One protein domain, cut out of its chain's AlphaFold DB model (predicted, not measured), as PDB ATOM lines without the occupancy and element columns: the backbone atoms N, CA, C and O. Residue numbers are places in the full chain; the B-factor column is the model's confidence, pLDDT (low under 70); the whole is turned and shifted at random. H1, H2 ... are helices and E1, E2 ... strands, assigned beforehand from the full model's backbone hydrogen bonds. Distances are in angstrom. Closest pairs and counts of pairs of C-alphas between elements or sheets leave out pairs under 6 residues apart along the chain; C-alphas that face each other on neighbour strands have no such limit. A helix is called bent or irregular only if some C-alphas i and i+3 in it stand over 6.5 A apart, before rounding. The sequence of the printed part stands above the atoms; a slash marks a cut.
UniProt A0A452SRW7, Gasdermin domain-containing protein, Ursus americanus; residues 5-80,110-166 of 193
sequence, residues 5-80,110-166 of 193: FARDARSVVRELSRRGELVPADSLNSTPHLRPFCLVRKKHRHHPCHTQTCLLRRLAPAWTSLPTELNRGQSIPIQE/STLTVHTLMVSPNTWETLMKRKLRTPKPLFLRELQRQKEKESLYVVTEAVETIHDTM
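AT A GLANCE: This is residues 5 to 80 and 110 to 166 of the 193 residues of the protein "Gasdermin domain-containing protein" of Ursus americanus (UniProt A0A452SRW7). A long, strongly twisted sheet of E2, E3, E4 and E6 forms one arm of an open arch, with H1 over one face at its E3 end; E6 joins E5, which pairs with E1 in a small two-stranded ribbon, and H4 lies at the far end from E3. The long unnamed stretch 43 to 69 loops out beyond the ribbon and returns to E2. The printed part has 133 residues, with four named helices and six named strands in the order H1 H2 E1 E2 E3 E4 H3 H4 E5 E6. The class is mixed, helices and strands, with under half of the residues in named elements, and both sheets are antiparallel. The whole is only just compact, close to loose, with a radius of gyration of the C-alphas of 16.5 A and spans of 48 by 39 by 25 A.

HOW THE PARTS SIT: H1, residues 5 to 16, is on the branched sheet of E2, residues 70 to 72, E3, residues 76 to 80, E4, residues 110 to 119, and E6, residues 157 to 161. Its height over the sheet is 6.4 A, and it lies over E4 and runs across the strands, at 68 degrees to E4 on the local plane. The closest C-alphas of H1 and E3 are those of Val 12 and Ile 78, 7.1 A apart. H2, residues 28 to 33, is not on this sheet; it is close to but not clearly touching H1, at a steep tilt of 56 degrees, the closest C-alphas being those of Phe 5 and Leu 28, 7.2 A apart. H2 is irregular, with C-alphas 29 and 32 7.0 A apart. E1, residues 39 to 42, is the antiparallel neighbour of E5, residues 151 to 154, with N 40 and O 153 at 2.8 A. E2 and E3 lie on one side of E4 and E6 on the other side, in staggered pairing: N 78 and O 112 are 2.7 A apart, N 117 and O 158 2.8 A, and N 71 and O 118 2.9 A. H3, residues 121 to 128, and H4, residues 138 to 145, are not on the branched sheet and are apart from each other. E5 runs on into E6 across a break of 2 residues, at 57 degrees. In H1, H3 and H4 every O i to N i+4 pair is within hydrogen-bond range; in H2 0 of 2 are, and 2 of 3 O i to N i+3 pairs.

IN THESE COORDINATES: H1 begins at C-alpha 5, (-11.563, 9.793, -21.139), and is 16.3 A long. E4 measures 28.1 A and ends at C-alpha 119, (-31.710, 23.481, -15.806). E3 measures 13.0 A and E6 13.6 A; E6 ends at C-alpha 161, (-23.115, 8.414, -17.659).

THE WHOLE: The C-alphas farthest apart, those of Glu 80 and Pro 135, are 49.3 A apart. Residues 81 to 109 are not printed, and C-alphas 80 and 110 are 5.2 A apart across this cut. The links H1 to H2 and E1 to E2 are long. The mean pLDDT of the printed part is 72.8; 33 residues are under 70, among them residues 43 to 69.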
ATOM      1  N   PHE A   5     -10.435   8.950 -21.533       82.81
ATOM      2  CA  PHE A   5     -11.563   9.793 -21.139       82.81
ATOM      3  C   PHE A   5     -11.800  10.981 -22.084       82.81
ATOM      4  O   PHE A   5     -12.918  11.190 -22.543       82.81
ATOM      5  N   ALA A   6     -10.760  11.760 -22.407       83.12
ATOM      6  CA  ALA A   6     -10.921  12.929 -23.269       83.12
ATOM      7  C   ALA A   6     -11.294  12.541 -24.710       83.12
ATOM      8  O   ALA A   6     -11.914  13.331 -25.424       83.12
ATOM      9  N   ARG A   7     -10.892  11.349 -25.169       81.38
ATOM     10  CA  ARG A   7     -11.281  10.812 -26.477       81.38
ATOM     11  C   ARG A   7     -12.761  10.434 -26.486       81.38
ATOM     12  O   ARG A   7     -13.473  10.942 -27.349       81.38
ATOM     13  N   ASP A   8     -13.208   9.664 -25.501       81.75
ATOM     14  CA  ASP A   8     -14.607   9.250 -25.361       81.75
ATOM     15  C   ASP A   8     -15.535  10.451 -25.163       81.75
ATOM     16  O   ASP A   8     -16.545  10.586 -25.847       81.75
ATOM     17  N   ALA A   9     -15.148  11.413 -24.318       84.75
ATOM     18  CA  ALA A   9     -15.906  12.646 -24.123       84.75
ATOM     19  C   ALA A   9     -16.083  13.432 -25.436       84.75
ATOM     20  O   ALA A   9     -17.157  13.970 -25.701       84.75
ATOM     21  N   ARG A  10     -15.051  13.484 -26.292       86.81
ATOM     22  CA  ARG A  10     -15.159  14.104 -27.625       86.81
ATOM     23  C   ARG A  10     -16.087  13.334 -28.551       86.81
ATOM     24  O   ARG A  10     -16.782  13.967 -29.336       86.81
ATOM     25  N   SER A  11     -16.072  12.011 -28.486       82.81
ATOM     26  CA  SER A  11     -16.944  11.160 -29.290       82.81
ATOM     27  C   SER A  11     -18.412  11.343 -28.913       82.81
ATOM     28  O   SER A  11     -19.220  11.702 -29.765       82.81
ATOM     29  N   VAL A  12     -18.716  11.291 -27.611       84.75
ATOM     30  CA  VAL A  12     -20.052  11.578 -27.069       84.75
ATOM     31  C   VAL A  12     -20.545  12.955 -27.516       84.75
ATOM     32  O   VAL A  12     -21.675  13.097 -27.974       84.75
ATOM     33  N   VAL A  13     -19.695  13.984 -27.437       86.81
ATOM     34  CA  VAL A  13     -20.055  15.328 -27.913       86.81
ATOM     35  C   VAL A  13     -20.302  15.347 -29.420       86.81
ATOM     36  O   VAL A  13     -21.251  15.989 -29.852       86.81
ATOM     37  N   ARG A  14     -19.499  14.657 -30.236       85.25
ATOM     38  CA  ARG A  14     -19.734  14.591 -31.690       85.25
ATOM     39  C   ARG A  14     -21.073  13.945 -32.030       85.25
ATOM     40  O   ARG A  14     -21.718  14.390 -32.970       85.25
ATOM     41  N   GLU A  15     -21.478  12.928 -31.278       83.69
ATOM     42  CA  GLU A  15     -22.728  12.209 -31.518       83.69
ATOM     43  C   GLU A  15     -23.958  12.980 -31.015       83.69
ATOM     44  O   GLU A  15     -24.989  13.024 -31.685       83.69
ATOM     45  N   LEU A  16     -23.852  13.644 -29.859       82.88
ATOM     46  CA  LEU A  16     -24.990  14.313 -29.219       82.88
ATOM     47  C   LEU A  16     -25.129  15.803 -29.553       82.88
ATOM     48  O   LEU A  16     -26.224  16.359 -29.433       82.88
ATOM     49  N   SER A  17     -24.047  16.482 -29.938       80.69
ATOM     50  CA  SER A  17     -24.049  17.938 -30.102       80.69
ATOM     51  C   SER A  17     -24.722  18.350 -31.407       80.69
ATOM     52  O   SER A  17     -24.084  18.560 -32.433       80.69
ATOM     53  N   ARG A  18     -26.046  18.525 -31.354       70.00
ATOM     54  CA  ARG A  18     -26.843  19.000 -32.499       70.00
ATOM     55  C   ARG A  18     -26.582  20.467 -32.858       70.00
ATOM     56  O   ARG A  18     -26.808  20.858 -33.996       70.00
ATOM     57  N   ARG A  19     -26.151  21.283 -31.887       69.69
ATOM     58  CA  ARG A  19     -25.967  22.746 -32.022       69.69
ATOM     59  C   ARG A  19     -24.515  23.214 -31.885       69.69
ATOM     60  O   ARG A  19     -24.246  24.398 -32.036       69.69
ATOM     61  N   GLY A  20     -23.577  22.307 -31.597       76.19
ATOM     62  CA  GLY A  20     -22.172  22.665 -31.366       76.19
ATOM     63  C   GLY A  20     -21.907  23.357 -30.023       76.19
ATOM     64  O   GLY A  20     -20.829  23.909 -29.832       76.19
ATOM     65  N   GLU A  21     -22.874  23.340 -29.101       83.50
ATOM     66  CA  GLU A  21     -22.790  24.025 -27.801       83.50
ATOM     67  C   GLU A  21     -22.180  23.140 -26.701       83.50
ATOM     68  O   GLU A  21     -21.590  23.654 -25.750       83.50
ATOM     69  N   LEU A  22     -22.257  21.812 -26.852       85.56
ATOM     70  CA  LEU A  22     -21.629  20.877 -25.921       85.56
ATOM     71  C   LEU A  22     -20.105  20.922 -26.053       85.56
ATOM     72  O   LEU A  22     -19.553  20.769 -27.145       85.56
ATOM     73  N   VAL A  23     -19.428  21.071 -24.915       87.44
ATOM     74  CA  VAL A  23     -17.965  21.074 -24.822       87.44
ATOM     75  C   VAL A  23     -17.509  19.805 -24.098       87.44
ATOM     76  O   VAL A  23     -17.999  19.526 -23.001       87.44
ATOM     77  N   PRO A  24     -16.575  19.028 -24.671       88.00
ATOM     78  CA  PRO A  24     -16.089  17.805 -24.045       88.00
ATOM     79  C   PRO A  24     -15.283  18.130 -22.786       88.00
ATOM     80  O   PRO A  24     -14.476  19.062 -22.765       88.00
ATOM     81  N   ALA A  25     -15.471  17.332 -21.737       84.62
ATOM     82  CA  ALA A  25     -14.619  17.391 -20.561       84.62
ATOM     83  C   ALA A  25     -13.239  16.786 -20.873       84.62
ATOM     84  O   ALA A  25     -13.134  15.716 -21.470       84.62
ATOM     85  N   ASP A  26     -12.175  17.438 -20.413       79.38
ATOM     86  CA  ASP A  26     -10.802  16.974 -20.661       79.38
ATOM     87  C   ASP A  26     -10.292  15.980 -19.615       79.38
ATOM     88  O   ASP A  26      -9.354  15.220 -19.865       79.38
ATOM     89  N   SER A  27     -10.866  16.008 -18.411       79.62
ATOM     90  CA  SER A  27     -10.405  15.201 -17.285       79.62
ATOM     91  C   SER A  27     -11.541  14.842 -16.342       79.62
ATOM     92  O   SER A  27     -12.361  15.699 -16.002       79.62
ATOM     93  N   LEU A  28     -11.509  13.611 -15.830       77.75
ATOM     94  CA  LEU A  28     -12.397  13.137 -14.767       77.75
ATOM     95  C   LEU A  28     -12.335  14.029 -13.523       77.75
ATOM     96  O   LEU A  28     -13.358  14.309 -12.917       77.75
ATOM     97  N   ASN A  29     -11.164  14.574 -13.187       75.62
ATOM     98  CA  ASN A  29     -11.020  15.439 -12.010       75.62
ATOM     99  C   ASN A  29     -11.762  16.777 -12.164       75.62
ATOM    100  O   ASN A  29     -12.032  17.454 -11.176       75.62
ATOM    101  N   SER A  30     -12.080  17.172 -13.399       73.50
ATOM    102  CA  SER A  30     -12.818  18.404 -13.688       73.50
ATOM    103  C   SER A  30     -14.332  18.201 -13.786       73.50
ATOM    104  O   SER A  30     -15.070  19.180 -13.693       73.50
ATOM    105  N   THR A  31     -14.816  16.958 -13.924       77.06
ATOM    106  CA  THR A  31     -16.247  16.676 -14.129       77.06
ATOM    107  C   THR A  31     -17.139  17.115 -12.966       77.06
ATOM    108  O   THR A  31     -18.206  17.664 -13.249       77.06
ATOM    109  N   PRO A  32     -16.734  17.040 -11.675       77.00
ATOM    110  CA  PRO A  32     -17.578  17.542 -10.589       77.00
ATOM    111  C   PRO A  32     -17.801  19.061 -10.652       77.00
ATOM    112  O   PRO A  32     -18.700  19.586  -9.999       77.00
ATOM    113  N   HIS A  33     -16.977  19.783 -11.418       73.44
ATOM    114  CA  HIS A  33     -17.059  21.232 -11.619       73.44
ATOM    115  C   HIS A  33     -17.772  21.622 -12.920       73.44
ATOM    116  O   HIS A  33     -17.880  22.808 -13.227       73.44
ATOM    117  N   LEU A  34     -18.257  20.632 -13.665       80.44
ATOM    118  CA  LEU A  34     -18.968  20.770 -14.932       80.44
ATOM    119  C   LEU A  34     -20.453  20.425 -14.809       80.44
ATOM    120  O   LEU A  34     -21.121  20.169 -15.804       80.44
ATOM    121  N   ARG A  35     -20.983  20.423 -13.585       81.94
ATOM    122  CA  ARG A  35     -22.405  20.193 -13.333       81.94
ATOM    123  C   ARG A  35     -23.228  21.457 -13.557       81.94
ATOM    124  O   ARG A  35     -22.687  22.555 -13.382       81.94
ATOM    125  N   PRO A  36     -24.531  21.333 -13.870       84.12
ATOM    126  CA  PRO A  36     -25.416  22.482 -13.980       84.12
ATOM    127  C   PRO A  36     -25.282  23.427 -12.780       84.12
ATOM    128  O   PRO A  36     -25.059  22.986 -11.650       84.12
ATOM    129  N   PHE A  37     -25.385  24.729 -13.044       78.31
ATOM    130  CA  PHE A  37     -25.150  25.838 -12.105       78.31
ATOM    131  C   PHE A  37     -23.695  26.105 -11.708       78.31
ATOM    132  O   PHE A  37     -23.424  27.111 -11.043       78.31
ATOM    133  N   CYS A  38     -22.737  25.276 -12.130       79.25
ATOM    134  CA  CYS A  38     -21.329  25.594 -11.932       79.25
ATOM    135  C   CYS A  38     -20.931  26.813 -12.771       79.25
ATOM    136  O   CYS A  38     -21.289  26.938 -13.944       79.25
ATOM    137  N   LEU A  39     -20.169  27.717 -12.152       78.94
ATOM    138  CA  LEU A  39     -19.559  28.854 -12.830       78.94
ATOM    139  C   LEU A  39     -18.249  28.421 -13.470       78.94
ATOM    140  O   LEU A  39     -17.387  27.823 -12.823       78.94
ATOM    141  N   VAL A  40     -18.093  28.793 -14.730       78.06
ATOM    142  CA  VAL A  40     -16.932  28.473 -15.540       78.06
ATOM    143  C   VAL A  40     -16.338  29.747 -16.115       78.06
ATOM    144  O   VAL A  40     -17.043  30.704 -16.426       78.06
ATOM    145  N   ARG A  41     -15.014  29.790 -16.224       76.19
ATOM    146  CA  ARG A  41     -14.282  30.974 -16.666       76.19
ATOM    147  C   ARG A  41     -13.643  30.681 -18.009       76.19
ATOM    148  O   ARG A  41     -12.943  29.688 -18.147       76.19
ATOM    149  N   LYS A  42     -13.832  31.575 -18.976       73.81
ATOM    150  CA  LYS A  42     -13.083  31.562 -20.231       73.81
ATOM    151  C   LYS A  42     -11.959  32.575 -20.121       73.81
ATOM    152  O   LYS A  42     -12.197  33.783 -20.105       73.81
ATOM    153  N   LYS A  43     -10.724  32.083 -20.038       60.94
ATOM    154  CA  LYS A  43      -9.546  32.947 -20.134       60.94
ATOM    155  C   LYS A  43      -9.319  33.317 -21.604       60.94
ATOM    156  O   LYS A  43      -9.150  32.425 -22.433       60.94
ATOM    157  N   HIS A  44      -9.299  34.609 -21.922       55.44
ATOM    158  CA  HIS A  44      -8.812  35.086 -23.217       55.44
ATOM    159  C   HIS A  44      -7.308  34.779 -23.301       55.44
ATOM    160  O   HIS A  44      -6.583  35.046 -22.344       55.44
ATOM    161  N   ARG A  45      -6.815  34.169 -24.385       51.34
ATOM    162  CA  ARG A  45      -5.376  33.899 -24.530       51.34
ATOM    163  C   ARG A  45      -4.797  34.644 -25.726       51.34
ATOM    164  O   ARG A  45      -5.247  34.461 -26.847       51.34
ATOM    165  N   HIS A  46      -3.698  35.351 -25.470       48.41
ATOM    166  CA  HIS A  46      -2.655  35.697 -26.443       48.41
ATOM    167  C   HIS A  46      -1.756  34.483 -26.797       48.41
ATOM    168  O   HIS A  46      -0.628  34.646 -27.250       48.41
ATOM    169  N   HIS A  47      -2.225  33.250 -26.569       45.69
ATOM    170  CA  HIS A  47      -1.490  32.009 -26.830       45.69
ATOM    171  C   HIS A  47      -2.414  31.001 -27.527       45.69
ATOM    172  O   HIS A  47      -3.559  30.850 -27.083       45.69
ATOM    173  N   PRO A  48      -1.935  30.284 -28.560       34.03
ATOM    174  CA  PRO A  48      -2.735  29.326 -29.309       34.03
ATOM    175  C   PRO A  48      -2.946  28.083 -28.448       34.03
ATOM    176  O   PRO A  48      -2.132  27.167 -28.398       34.03
ATOM    177  N   CYS A  49      -4.032  28.070 -27.686       37.75
ATOM    178  CA  CYS A  49      -4.500  26.856 -27.037       37.75
ATOM    179  C   CYS A  49      -5.545  26.219 -27.933       37.75
ATOM    180  O   CYS A  49      -6.640  26.744 -28.095       37.75
ATOM    181  N   HIS A  50      -5.176  25.078 -28.510       37.91
ATOM    182  CA  HIS A  50      -6.010  24.282 -29.407       37.91
ATOM    183  C   HIS A  50      -7.154  23.540 -28.690       37.91
ATOM    184  O   HIS A  50      -7.864  22.764 -29.322       37.91
ATOM    185  N   THR A  51      -7.357  23.764 -27.387       36.94
ATOM    186  CA  THR A  51      -8.435  23.144 -26.609       36.94
ATOM    187  C   THR A  51      -9.293  24.209 -25.916       36.94
ATOM    188  O   THR A  51      -8.801  25.102 -25.222       36.94
ATOM    189  N   GLN A  52     -10.610  24.124 -26.132       42.72
ATOM    190  CA  GLN A  52     -11.656  25.060 -25.674       42.72
ATOM    191  C   GLN A  52     -11.885  25.058 -24.146       42.72
ATOM    192  O   GLN A  52     -12.818  25.670 -23.637       42.72
ATOM    193  N   THR A  53     -11.021  24.393 -23.393       40.53
ATOM    194  CA  THR A  53     -11.213  23.925 -22.013       40.53
ATOM    195  C   THR A  53     -10.366  24.690 -21.003       40.53
ATOM    196  O   THR A  53     -10.054  24.199 -19.920       40.53
ATOM    197  N   CYS A  54      -9.969  25.919 -21.341       39.44
ATOM    198  CA  CYS A  54      -9.136  26.753 -20.485       39.44
ATOM    199  C   CYS A  54      -9.831  27.121 -19.159       39.44
ATOM    200  O   CYS A  54     -10.382  28.206 -19.024       39.44
ATOM    201  N   LEU A  55      -9.645  26.242 -18.169       44.09
ATOM    202  CA  LEU A  55      -9.662  26.458 -16.722       44.09
ATOM    203  C   LEU A  55     -11.005  26.883 -16.116       44.09
ATOM    204  O   LEU A  55     -11.243  28.033 -15.746       44.09
ATOM    205  N   LEU A  56     -11.831  25.870 -15.882       45.25
ATOM    206  CA  LEU A  56     -13.036  25.921 -15.061       45.25
ATOM    207  C   LEU A  56     -12.632  25.937 -13.578       45.25
ATOM    208  O   LEU A  56     -12.585  24.908 -12.907       45.25
ATOM    209  N   ARG A  57     -12.246  27.102 -13.054       43.47
ATOM    210  CA  ARG A  57     -11.951  27.236 -11.621       43.47
ATOM    211  C   ARG A  57     -13.253  27.426 -10.844       43.47
ATOM    212  O   ARG A  57     -13.975  28.385 -11.103       43.47
ATOM    213  N   ARG A  58     -13.500  26.552  -9.858       45.50
ATOM    214  CA  ARG A  58     -14.632  26.612  -8.917       45.50
ATOM    215  C   ARG A  58     -14.828  28.027  -8.374       45.50
ATOM    216  O   ARG A  58     -13.936  28.577  -7.729       45.50
ATOM    217  N   LEU A  59     -16.032  28.559  -8.544       48.47
ATOM    218  CA  LEU A  59     -16.542  29.672  -7.754       48.47
ATOM    219  C   LEU A  59     -17.707  29.107  -6.945       48.47
ATOM    220  O   LEU A  59     -18.654  28.577  -7.524       48.47
ATOM    221  N   ALA A  60     -17.604  29.126  -5.613       41.59
ATOM    222  CA  ALA A  60     -18.697  28.673  -4.760       41.59
ATOM    223  C   ALA A  60     -19.956  29.481  -5.122       41.59
ATOM    224  O   ALA A  60     -19.874  30.715  -5.178       41.59
ATOM    225  N   PRO A  61     -21.092  28.826  -5.416       47.09
ATOM    226  CA  PRO A  61     -22.292  29.554  -5.766       47.09
ATOM    227  C   PRO A  61     -22.677  30.442  -4.581       47.09
ATOM    228  O   PRO A  61     -22.767  29.987  -3.446       47.09
ATOM    229  N   ALA A  62     -22.952  31.718  -4.850       47.97
ATOM    230  CA  ALA A  62     -23.649  32.579  -3.893       47.97
ATOM    231  C   ALA A  62     -25.141  32.188  -3.750       47.97
ATOM    232  O   ALA A  62     -25.900  32.868  -3.063       47.97
ATOM    233  N   TRP A  63     -25.557  31.113  -4.429       52.97
ATOM    234  CA  TRP A  63     -26.916  30.609  -4.556       52.97
ATOM    235  C   TRP A  63     -27.159  29.515  -3.512       52.97
ATOM    236  O   TRP A  63     -27.187  28.331  -3.826       52.97
ATOM    237  N   THR A  64     -27.305  29.899  -2.246       45.91
ATOM    238  CA  THR A  64     -27.488  28.959  -1.122       45.91
ATOM    239  C   THR A  64     -28.867  28.277  -1.095       45.91
ATOM    240  O   THR A  64     -29.132  27.461  -0.225       45.91
ATOM    241  N   SER A  65     -29.768  28.623  -2.018       51.06
ATOM    242  CA  SER A  65     -31.149  28.129  -2.067       51.06
ATOM    243  C   SER A  65     -31.621  28.114  -3.518       51.06
ATOM    244  O   SER A  65     -32.333  29.006  -3.996       51.06
ATOM    245  N   LEU A  66     -31.114  27.146  -4.268       55.56
ATOM    246  CA  LEU A  66     -31.568  26.895  -5.621       55.56
ATOM    247  C   LEU A  66     -32.514  25.695  -5.607       55.56
ATOM    248  O   LEU A  66     -32.178  24.708  -4.954       55.56
ATOM    249  N   PRO A  67     -33.673  25.749  -6.288       50.28
ATOM    250  CA  PRO A  67     -34.491  24.564  -6.471       50.28
ATOM    251  C   PRO A  67     -33.651  23.530  -7.220       50.28
ATOM    252  O   PRO A  67     -33.188  23.787  -8.330       50.28
ATOM    253  N   THR A  68     -33.433  22.374  -6.599       54.91
ATOM    254  CA  THR A  68     -32.644  21.248  -7.130       54.91
ATOM    255  C   THR A  68     -33.315  20.568  -8.333       54.91
ATOM    256  O   THR A  68     -32.881  19.503  -8.765       54.91
ATOM    257  N   GLU A  69     -34.379  21.151  -8.889       63.44
ATOM    258  CA  GLU A  69     -35.115  20.583 -10.012       63.44
ATOM    259  C   GLU A  69     -34.311  20.730 -11.306       63.44
ATOM    260  O   GLU A  69     -34.367  21.734 -12.025       63.44
ATOM    261  N   LEU A  70     -33.510  19.699 -11.561       72.62
ATOM    262  CA  LEU A  70     -32.888  19.429 -12.843       72.62
ATOM    263  C   LEU A  70     -33.806  18.512 -13.641       72.62
ATOM    264  O   LEU A  70     -34.206  17.447 -13.167       72.62
ATOM    265  N   ASN A  71     -34.080  18.902 -14.880       77.19
ATOM    266  CA  ASN A  71     -34.751  18.028 -15.823       77.19
ATOM    267  C   ASN A  71     -33.749  16.990 -16.321       77.19
ATOM    268  O   ASN A  71     -32.642  17.331 -16.747       77.19
ATOM    269  N   ARG A  72     -34.150  15.721 -16.272       76.75
ATOM    270  CA  ARG A  72     -33.401  14.623 -16.880       76.75
ATOM    271  C   ARG A  72     -33.964  14.365 -18.268       76.75
ATOM    272  O   ARG A  72     -35.154  14.102 -18.415       76.75
ATOM    273  N   GLY A  73     -33.109  14.479 -19.274       72.25
ATOM    274  CA  GLY A  73     -33.413  14.076 -20.639       72.25
ATOM    275  C   GLY A  73     -33.475  12.556 -20.786       72.25
ATOM    276  O   GLY A  73     -33.167  11.806 -19.858       72.25
ATOM    277  N   GLN A  74     -33.857  12.109 -21.980       78.88
ATOM    278  CA  GLN A  74     -33.880  10.693 -22.328       78.88
ATOM    279  C   GLN A  74     -32.467  10.089 -22.288       78.88
ATOM    280  O   GLN A  74     -31.490  10.722 -22.692       78.88
ATOM    281  N   SER A  75     -32.386   8.843 -21.829       81.06
ATOM    282  CA  SER A  75     -31.176   8.024 -21.867       81.06
ATOM    283  C   SER A  75     -30.844   7.596 -23.297       81.06
ATOM    284  O   SER A  75     -31.711   7.066 -23.995       81.06
ATOM    285  N   ILE A  76     -29.594   7.779 -23.716       76.25
ATOM    286  CA  ILE A  76     -29.114   7.448 -25.061       76.25
ATOM    287  C   ILE A  76     -27.922   6.486 -24.936       76.25
ATOM    288  O   ILE A  76     -26.953   6.818 -24.245       76.25
ATOM    289  N   PRO A  77     -27.979   5.293 -25.554       76.31
ATOM    290  CA  PRO A  77     -26.819   4.425 -25.676       76.31
ATOM    291  C   PRO A  77     -25.884   4.951 -26.770       76.31
ATOM    292  O   PRO A  77     -26.330   5.317 -27.851       76.31
ATOM    293  N   ILE A  78     -24.590   4.951 -26.479       72.31
ATOM    294  CA  ILE A  78     -23.499   5.354 -27.362       72.31
ATOM    295  C   ILE A  78     -22.524   4.185 -27.437       72.31
ATOM    296  O   ILE A  78     -22.096   3.660 -26.405       72.31
ATOM    297  N   GLN A  79     -22.170   3.776 -28.650       70.25
ATOM    298  CA  GLN A  79     -21.194   2.720 -28.886       70.25
ATOM    299  C   GLN A  79     -20.108   3.235 -29.824       70.25
ATOM    300  O   GLN A  79     -20.363   3.519 -30.992       70.25
ATOM    301  N   GLU A  80     -18.879   3.311 -29.322       66.44
ATOM    302  CA  GLU A  80     -17.709   3.670 -30.116       66.44
ATOM    303  C   GLU A  80     -16.804   2.451 -30.277       66.44
ATOM    304  O   GLU A  80     -16.380   1.836 -29.299       66.44
ATOM    305  N   SER A 110     -15.856   1.224 -26.527       65.69
ATOM    306  CA  SER A 110     -16.589   1.753 -25.377       65.69
ATOM    307  C   SER A 110     -18.088   1.744 -25.645       65.69
ATOM    308  O   SER A 110     -18.542   2.178 -26.701       65.69
ATOM    309  N   THR A 111     -18.851   1.254 -24.669       73.75
ATOM    310  CA  THR A 111     -20.316   1.296 -24.671       73.75
ATOM    311  C   THR A 111     -20.755   2.107 -23.463       73.75
ATOM    312  O   THR A 111     -20.480   1.730 -22.324       73.75
ATOM    313  N   LEU A 112     -21.404   3.239 -23.711       80.44
ATOM    314  CA  LEU A 112     -21.798   4.211 -22.702       80.44
ATOM    315  C   LEU A 112     -23.293   4.464 -22.803       80.44
ATOM    316  O   LEU A 112     -23.793   4.796 -23.868       80.44
ATOM    317  N   THR A 113     -24.006   4.387 -21.687       80.56
ATOM    318  CA  THR A 113     -25.365   4.932 -21.619       80.56
ATOM    319  C   THR A 113     -25.295   6.272 -20.918       80.56
ATOM    320  O   THR A 113     -24.871   6.352 -19.762       80.56
ATOM    321  N   VAL A 114     -25.701   7.325 -21.618       84.94
ATOM    322  CA  VAL A 114     -25.633   8.701 -21.127       84.94
ATOM    323  C   VAL A 114     -27.018   9.318 -21.028       84.94
ATOM    324  O   VAL A 114     -27.960   8.881 -21.683       84.94
ATOM    325  N   HIS A 115     -27.143  10.346 -20.202       84.38
ATOM    326  CA  HIS A 115     -28.331  11.185 -20.122       84.38
ATOM    327  C   HIS A 115     -27.916  12.648 -19.983       84.38
ATOM    328  O   HIS A 115     -26.824  12.954 -19.496       84.38
ATOM    329  N   THR A 116     -28.803  13.551 -20.388       87.75
ATOM    330  CA  THR A 116     -28.582  14.990 -20.242       87.75
ATOM    331  C   THR A 116     -29.282  15.499 -18.990       87.75
ATOM    332  O   THR A 116     -30.479  15.288 -18.800       87.75
ATOM    333  N   LEU A 117     -28.546  16.203 -18.142       86.25
ATOM    334  CA  LEU A 117     -29.061  17.002 -17.041       86.25
ATOM    335  C   LEU A 117     -29.187  18.447 -17.506       86.25
ATOM    336  O   LEU A 117     -28.202  19.021 -17.961       86.25
ATOM    337  N   MET A 118     -30.364  19.051 -17.370       86.12
ATOM    338  CA  MET A 118     -30.608  20.430 -17.795       86.12
ATOM    339  C   MET A 118     -31.304  21.237 -16.707       86.12
ATOM    340  O   MET A 118     -32.168  20.736 -15.982       86.12
ATOM    341  N   VAL A 119     -30.966  22.520 -16.626       82.69
ATOM    342  CA  VAL A 119     -31.710  23.481 -15.806       82.69
ATOM    343  C   VAL A 119     -33.047  23.786 -16.477       82.69
ATOM    344  O   VAL A 119     -33.079  24.146 -17.654       82.69
ATOM    345  N   SER A 120     -34.153  23.682 -15.736       83.94
ATOM    346  CA  SER A 120     -35.464  24.037 -16.285       83.94
ATOM    347  C   SER A 120     -35.532  25.536 -16.655       83.94
ATOM    348  O   SER A 120     -35.003  26.373 -15.909       83.94
ATOM    349  N   PRO A 121     -36.202  25.919 -17.760       85.25
ATOM    350  CA  PRO A 121     -36.394  27.328 -18.112       85.25
ATOM    351  C   PRO A 121     -37.049  28.145 -16.988       85.25
ATOM    352  O   PRO A 121     -36.597  29.246 -16.678       85.25
ATOM    353  N   ASN A 122     -38.027  27.562 -16.287       83.81
ATOM    354  CA  ASN A 122     -38.710  28.193 -15.152       83.81
ATOM    355  C   ASN A 122     -37.740  28.509 -13.999       83.81
ATOM    356  O   ASN A 122     -37.828  29.565 -13.357       83.81
ATOM    357  N   THR A 123     -36.777  27.614 -13.747       81.50
ATOM    358  CA  THR A 123     -35.717  27.832 -12.753       81.50
ATOM    359  C   THR A 123     -34.834  29.009 -13.170       81.50
ATOM    360  O   THR A 123     -34.503  29.850 -12.329       81.50
ATOM    361  N   TRP A 124     -34.504  29.127 -14.462       81.81
ATOM    362  CA  TRP A 124     -33.742  30.259 -14.997       81.81
ATOM    363  C   TRP A 124     -34.482  31.590 -14.885       81.81
ATOM    364  O   TRP A 124     -33.898  32.567 -14.414       81.81
ATOM    365  N   GLU A 125     -35.762  31.644 -15.243       84.75
ATOM    366  CA  GLU A 125     -36.570  32.861 -15.102       84.75
ATOM    367  C   GLU A 125     -36.629  33.341 -13.650       84.75
ATOM    368  O   GLU A 125     -36.470  34.529 -13.357       84.75
ATOM    369  N   THR A 126     -36.817  32.400 -12.723       81.69
ATOM    370  CA  THR A 126     -36.844  32.686 -11.287       81.69
ATOM    371  C   THR A 126     -35.492  33.196 -10.796       81.69
ATOM    372  O   THR A 126     -35.437  34.132  -9.997       81.69
ATOM    373  N   LEU A 127     -34.391  32.616 -11.283       77.31
ATOM    374  CA  LEU A 127     -33.033  33.053 -10.962       77.31
ATOM    375  C   LEU A 127     -32.724  34.459 -11.483       77.31
ATOM    376  O   LEU A 127     -32.157  35.263 -10.745       77.31
ATOM    377  N   MET A 128     -33.122  34.771 -12.716       78.88
ATOM    378  CA  MET A 128     -32.863  36.065 -13.356       78.88
ATOM    379  C   MET A 128     -33.587  37.228 -12.667       78.88
ATOM    380  O   MET A 128     -33.107  38.360 -12.699       78.88
ATOM    381  N   LYS A 129     -34.712  36.959 -11.991       82.31
ATOM    382  CA  LYS A 129     -35.441  37.953 -11.182       82.31
ATOM    383  C   LYS A 129     -34.748  38.269  -9.848       82.31
ATOM    384  O   LYS A 129     -35.084  39.265  -9.205       82.31
ATOM    385  N   ARG A 130     -33.793  37.445  -9.400       78.38
ATOM    386  CA  ARG A 130     -33.082  37.654  -8.128       78.38
ATOM    387  C   ARG A 130     -31.966  38.682  -8.300       78.38
ATOM    388  O   ARG A 130     -31.179  38.631  -9.240       78.38
ATOM    389  N   LYS A 131     -31.848  39.595  -7.333       77.31
ATOM    390  CA  LYS A 131     -30.717  40.528  -7.277       77.31
ATOM    391  C   LYS A 131     -29.457  39.808  -6.805       77.31
ATOM    392  O   LYS A 131     -29.507  38.941  -5.932       77.31
ATOM    393  N   LEU A 132     -28.313  40.209  -7.355       74.38
ATOM    394  CA  LEU A 132     -27.016  39.744  -6.879       74.38
ATOM    395  C   LEU A 132     -26.826  40.152  -5.412       74.38
ATOM    396  O   LEU A 132     -27.141  41.279  -5.029       74.38
ATOM    397  N   ARG A 133     -26.274  39.244  -4.603       72.88
ATOM    398  CA  ARG A 133     -26.015  39.498  -3.184       72.88
ATOM    399  C   ARG A 133     -25.146  40.747  -2.987       72.88
ATOM    400  O   ARG A 133     -24.094  40.889  -3.615       72.88
ATOM    401  N   THR A 134     -25.566  41.598  -2.052       75.12
ATOM    402  CA  THR A 134     -24.792  42.728  -1.533       75.12
ATOM    403  C   THR A 134     -24.324  42.427  -0.103       75.12
ATOM    404  O   THR A 134     -25.151  42.072   0.735       75.12
ATOM    405  N   PRO A 135     -23.020  42.544   0.200       78.94
ATOM    406  CA  PRO A 135     -21.958  42.956  -0.709       78.94
ATOM    407  C   PRO A 135     -21.565  41.825  -1.679       78.94
ATOM    408  O   PRO A 135     -21.753  40.643  -1.384       78.94
ATOM    409  N   LYS A 136     -21.002  42.184  -2.843       77.19
ATOM    410  CA  LYS A 136     -20.600  41.194  -3.854       77.19
ATOM    411  C   LYS A 136     -19.616  40.173  -3.261       77.19
ATOM    412  O   LYS A 136     -18.694  40.588  -2.544       77.19
ATOM    413  N   PRO A 137     -19.741  38.879  -3.606       76.38
ATOM    414  CA  PRO A 137     -18.734  37.871  -3.292       76.38
ATOM    415  C   PRO A 137     -17.325  38.317  -3.700       76.38
ATOM    416  O   PRO A 137     -17.150  38.938  -4.751       76.38
ATOM    417  N   LEU A 138     -16.324  37.980  -2.881       79.00
ATOM    418  CA  LEU A 138     -14.932  38.400  -3.090       79.00
ATOM    419  C   LEU A 138     -14.412  38.009  -4.477       79.00
ATOM    420  O   LEU A 138     -13.822  38.836  -5.161       79.00
ATOM    421  N   PHE A 139     -14.723  36.797  -4.939       76.12
ATOM    422  CA  PHE A 139     -14.265  36.319  -6.241       76.12
ATOM    423  C   PHE A 139     -14.785  37.166  -7.415       76.12
ATOM    424  O   PHE A 139     -14.058  37.364  -8.383       76.12
ATOM    425  N   LEU A 140     -16.018  37.687  -7.339       78.25
ATOM    426  CA  LEU A 140     -16.555  38.560  -8.386       78.25
ATOM    427  C   LEU A 140     -15.846  39.910  -8.377       78.25
ATOM    428  O   LEU A 140     -15.597  40.463  -9.440       78.25
ATOM    429  N   ARG A 141     -15.490  40.428  -7.195       80.25
ATOM    430  CA  ARG A 141     -14.702  41.666  -7.097       80.25
ATOM    431  C   ARG A 141     -13.293  41.476  -7.647       80.25
ATOM    432  O   ARG A 141     -12.815  42.343  -8.365       80.25
ATOM    433  N   GLU A 142     -12.667  40.337  -7.350       80.12
ATOM    434  CA  GLU A 142     -11.348  39.974  -7.877       80.12
ATOM    435  C   GLU A 142     -11.358  39.989  -9.408       80.12
ATOM    436  O   GLU A 142     -10.545  40.674 -10.017       80.12
ATOM    437  N   LEU A 143     -12.336  39.312 -10.025       76.25
ATOM    438  CA  LEU A 143     -12.494  39.258 -11.481       76.25
ATOM    439  C   LEU A 143     -12.776  40.635 -12.090       76.25
ATOM    440  O   LEU A 143     -12.241  40.955 -13.143       76.25
ATOM    441  N   GLN A 144     -13.569  41.472 -11.417       78.94
ATOM    442  CA  GLN A 144     -13.824  42.845 -11.862       78.94
ATOM    443  C   GLN A 144     -12.578  43.741 -11.808       78.94
ATOM    444  O   GLN A 144     -12.494  44.700 -12.569       78.94
ATOM    445  N   ARG A 145     -11.626  43.452 -10.913       78.81
ATOM    446  CA  ARG A 145     -10.381  44.219 -10.756       78.81
ATOM    447  C   ARG A 145      -9.306  43.819 -11.773       78.81
ATOM    448  O   ARG A 145      -8.347  44.566 -11.962       78.81
ATOM    449  N   GLN A 146      -9.415  42.646 -12.398       75.50
ATOM    450  CA  GLN A 146      -8.418  42.198 -13.372       75.50
ATOM    451  C   GLN A 146      -8.429  43.095 -14.620       75.50
ATOM    452  O   GLN A 146      -9.483  43.490 -15.110       75.50
ATOM    453  N   LYS A 147      -7.232  43.439 -15.123       62.69
ATOM    454  CA  LYS A 147      -7.064  44.285 -16.320       62.69
ATOM    455  C   LYS A 147      -7.554  43.592 -17.596       62.69
ATOM    456  O   LYS A 147      -8.015  44.261 -18.516       62.69
ATOM    457  N   GLU A 148      -7.451  42.266 -17.653       71.31
ATOM    458  CA  GLU A 148      -7.988  41.458 -18.746       71.31
ATOM    459  C   GLU A 148      -9.479  41.200 -18.513       71.31
ATOM    460  O   GLU A 148      -9.881  40.729 -17.450       71.31
ATOM    461  N   LYS A 149     -10.311  41.502 -19.517       68.62
ATOM    462  CA  LYS A 149     -11.735  41.165 -19.474       68.62
ATOM    463  C   LYS A 149     -11.890  39.657 -19.603       68.62
ATOM    464  O   LYS A 149     -11.632  39.081 -20.658       68.62
ATOM    465  N   GLU A 150     -12.358  39.031 -18.538       74.25
ATOM    466  CA  GLU A 150     -12.666  37.609 -18.521       74.25
ATOM    467  C   GLU A 150     -14.168  37.382 -18.578       74.25
ATOM    468  O   GLU A 150     -14.947  38.066 -17.911       74.25
ATOM    469  N   SER A 151     -14.576  36.390 -19.363       77.44
ATOM    470  CA  SER A 151     -15.975  36.000 -19.471       77.44
ATOM    471  C   SER A 151     -16.261  34.847 -18.516       77.44
ATOM    472  O   SER A 151     -15.592  33.810 -18.545       77.44
ATOM    473  N   LEU A 152     -17.266  35.040 -17.666       79.69
ATOM    474  CA  LEU A 152     -17.861  33.979 -16.866       79.69
ATOM    475  C   LEU A 152     -19.065  33.408 -17.607       79.69
ATOM    476  O   LEU A 152     -19.871  34.161 -18.147       79.69
ATOM    477  N   TYR A 153     -19.202  32.092 -17.568       83.44
ATOM    478  CA  TYR A 153     -20.373  31.376 -18.048       83.44
ATOM    479  C   TYR A 153     -20.902  30.482 -16.931       83.44
ATOM    480  O   TYR A 153     -20.216  30.217 -15.942       83.44
ATOM    481  N   VAL A 154     -22.137  30.029 -17.089       84.19
ATOM    482  CA  VAL A 154     -22.772  29.063 -16.197       84.19
ATOM    483  C   VAL A 154     -23.079  27.825 -17.017       84.19
ATOM    484  O   VAL A 154     -23.567  27.940 -18.137       84.19
ATOM    485  N   VAL A 155     -22.805  26.652 -16.457       85.00
ATOM    486  CA  VAL A 155     -23.226  25.389 -17.062       85.00
ATOM    487  C   VAL A 155     -24.749  25.278 -16.962       85.00
ATOM    488  O   VAL A 155     -25.308  25.270 -15.863       85.00
ATOM    489  N   THR A 156     -25.418  25.218 -18.107       86.69
ATOM    490  CA  THR A 156     -26.882  25.094 -18.236       86.69
ATOM    491  C   THR A 156     -27.320  23.649 -18.444       86.69
ATOM    492  O   THR A 156     -28.411  23.266 -18.020       86.69
ATOM    493  N   GLU A 157     -26.455  22.850 -19.059       88.94
ATOM    494  CA  GLU A 157     -26.659  21.438 -19.343       88.94
ATOM    495  C   GLU A 157     -25.360  20.649 -19.149       88.94
ATOM    496  O   GLU A 157     -24.265  21.183 -19.331       88.94
ATOM    497  N   ALA A 158     -25.479  19.382 -18.761       88.75
ATOM    498  CA  ALA A 158     -24.361  18.454 -18.648       88.75
ATOM    499  C   ALA A 158     -24.786  17.061 -19.116       88.75
ATOM    500  O   ALA A 158     -25.905  16.632 -18.848       88.75
ATOM    501  N   VAL A 159     -23.885  16.347 -19.784       88.75
ATOM    502  CA  VAL A 159     -24.092  14.947 -20.169       88.75
ATOM    503  C   VAL A 159     -23.331  14.065 -19.188       88.75
ATOM    504  O   VAL A 159     -22.123  14.226 -19.021       88.75
ATOM    505  N   GLU A 160     -24.035  13.142 -18.537       88.88
ATOM    506  CA  GLU A 160     -23.461  12.223 -17.552       88.88
ATOM    507  C   GLU A 160     -23.782  10.768 -17.908       88.88
ATOM    508  O   GLU A 160     -24.845  10.453 -18.455       88.88
ATOM    509  N   THR A 161     -22.872   9.856 -17.566       86.38
ATOM    510  CA  THR A 161     -23.115   8.414 -17.659       86.38
ATOM    511  C   THR A 161     -24.134   7.985 -16.607       86.38
ATOM    512  O   THR A 161     -24.106   8.457 -15.473       86.38
ATOM    513  N   ILE A 162     -25.047   7.087 -16.974       79.31
ATOM    514  CA  ILE A 162     -26.094   6.585 -16.064       79.31
ATOM    515  C   ILE A 162     -25.529   5.549 -15.092       79.31
ATOM    516  O   ILE A 162     -25.932   5.485 -13.932       79.31
ATOM    517  N   HIS A 163     -24.590   4.741 -15.577       76.81
ATOM    518  CA  HIS A 163     -23.937   3.687 -14.819       76.81
ATOM    519  C   HIS A 163     -22.427   3.884 -14.848       76.81
ATOM    520  O   HIS A 163     -21.888   4.536 -15.751       76.81
ATOM    521  N   ASP A 164     -21.751   3.283 -13.874       74.44
ATOM    522  CA  ASP A 164     -20.303   3.150 -13.910       74.44
ATOM    523  C   ASP A 164     -19.915   2.324 -15.139       74.44
ATOM    524  O   ASP A 164     -20.459   1.248 -15.396       74.44
ATOM    525  N   THR A 165     -18.995   2.861 -15.932       69.62
ATOM    526  CA  THR A 165     -18.586   2.279 -17.211       69.62
ATOM    527  C   THR A 165     -17.073   2.143 -17.252       69.62
ATOM    528  O   THR A 165     -16.329   3.000 -16.773       69.62
ATOM    529  N   MET A 166     -16.605   1.026 -17.806       70.31
ATOM    530  CA  MET A 166     -15.184   0.767 -17.999       70.31
ATOM    531  C   MET A 166     -14.820   1.065 -19.450       70.31
ATOM    532  O   MET A 166     -15.356   0.448 -20.368       70.31
TER     533      MET A 166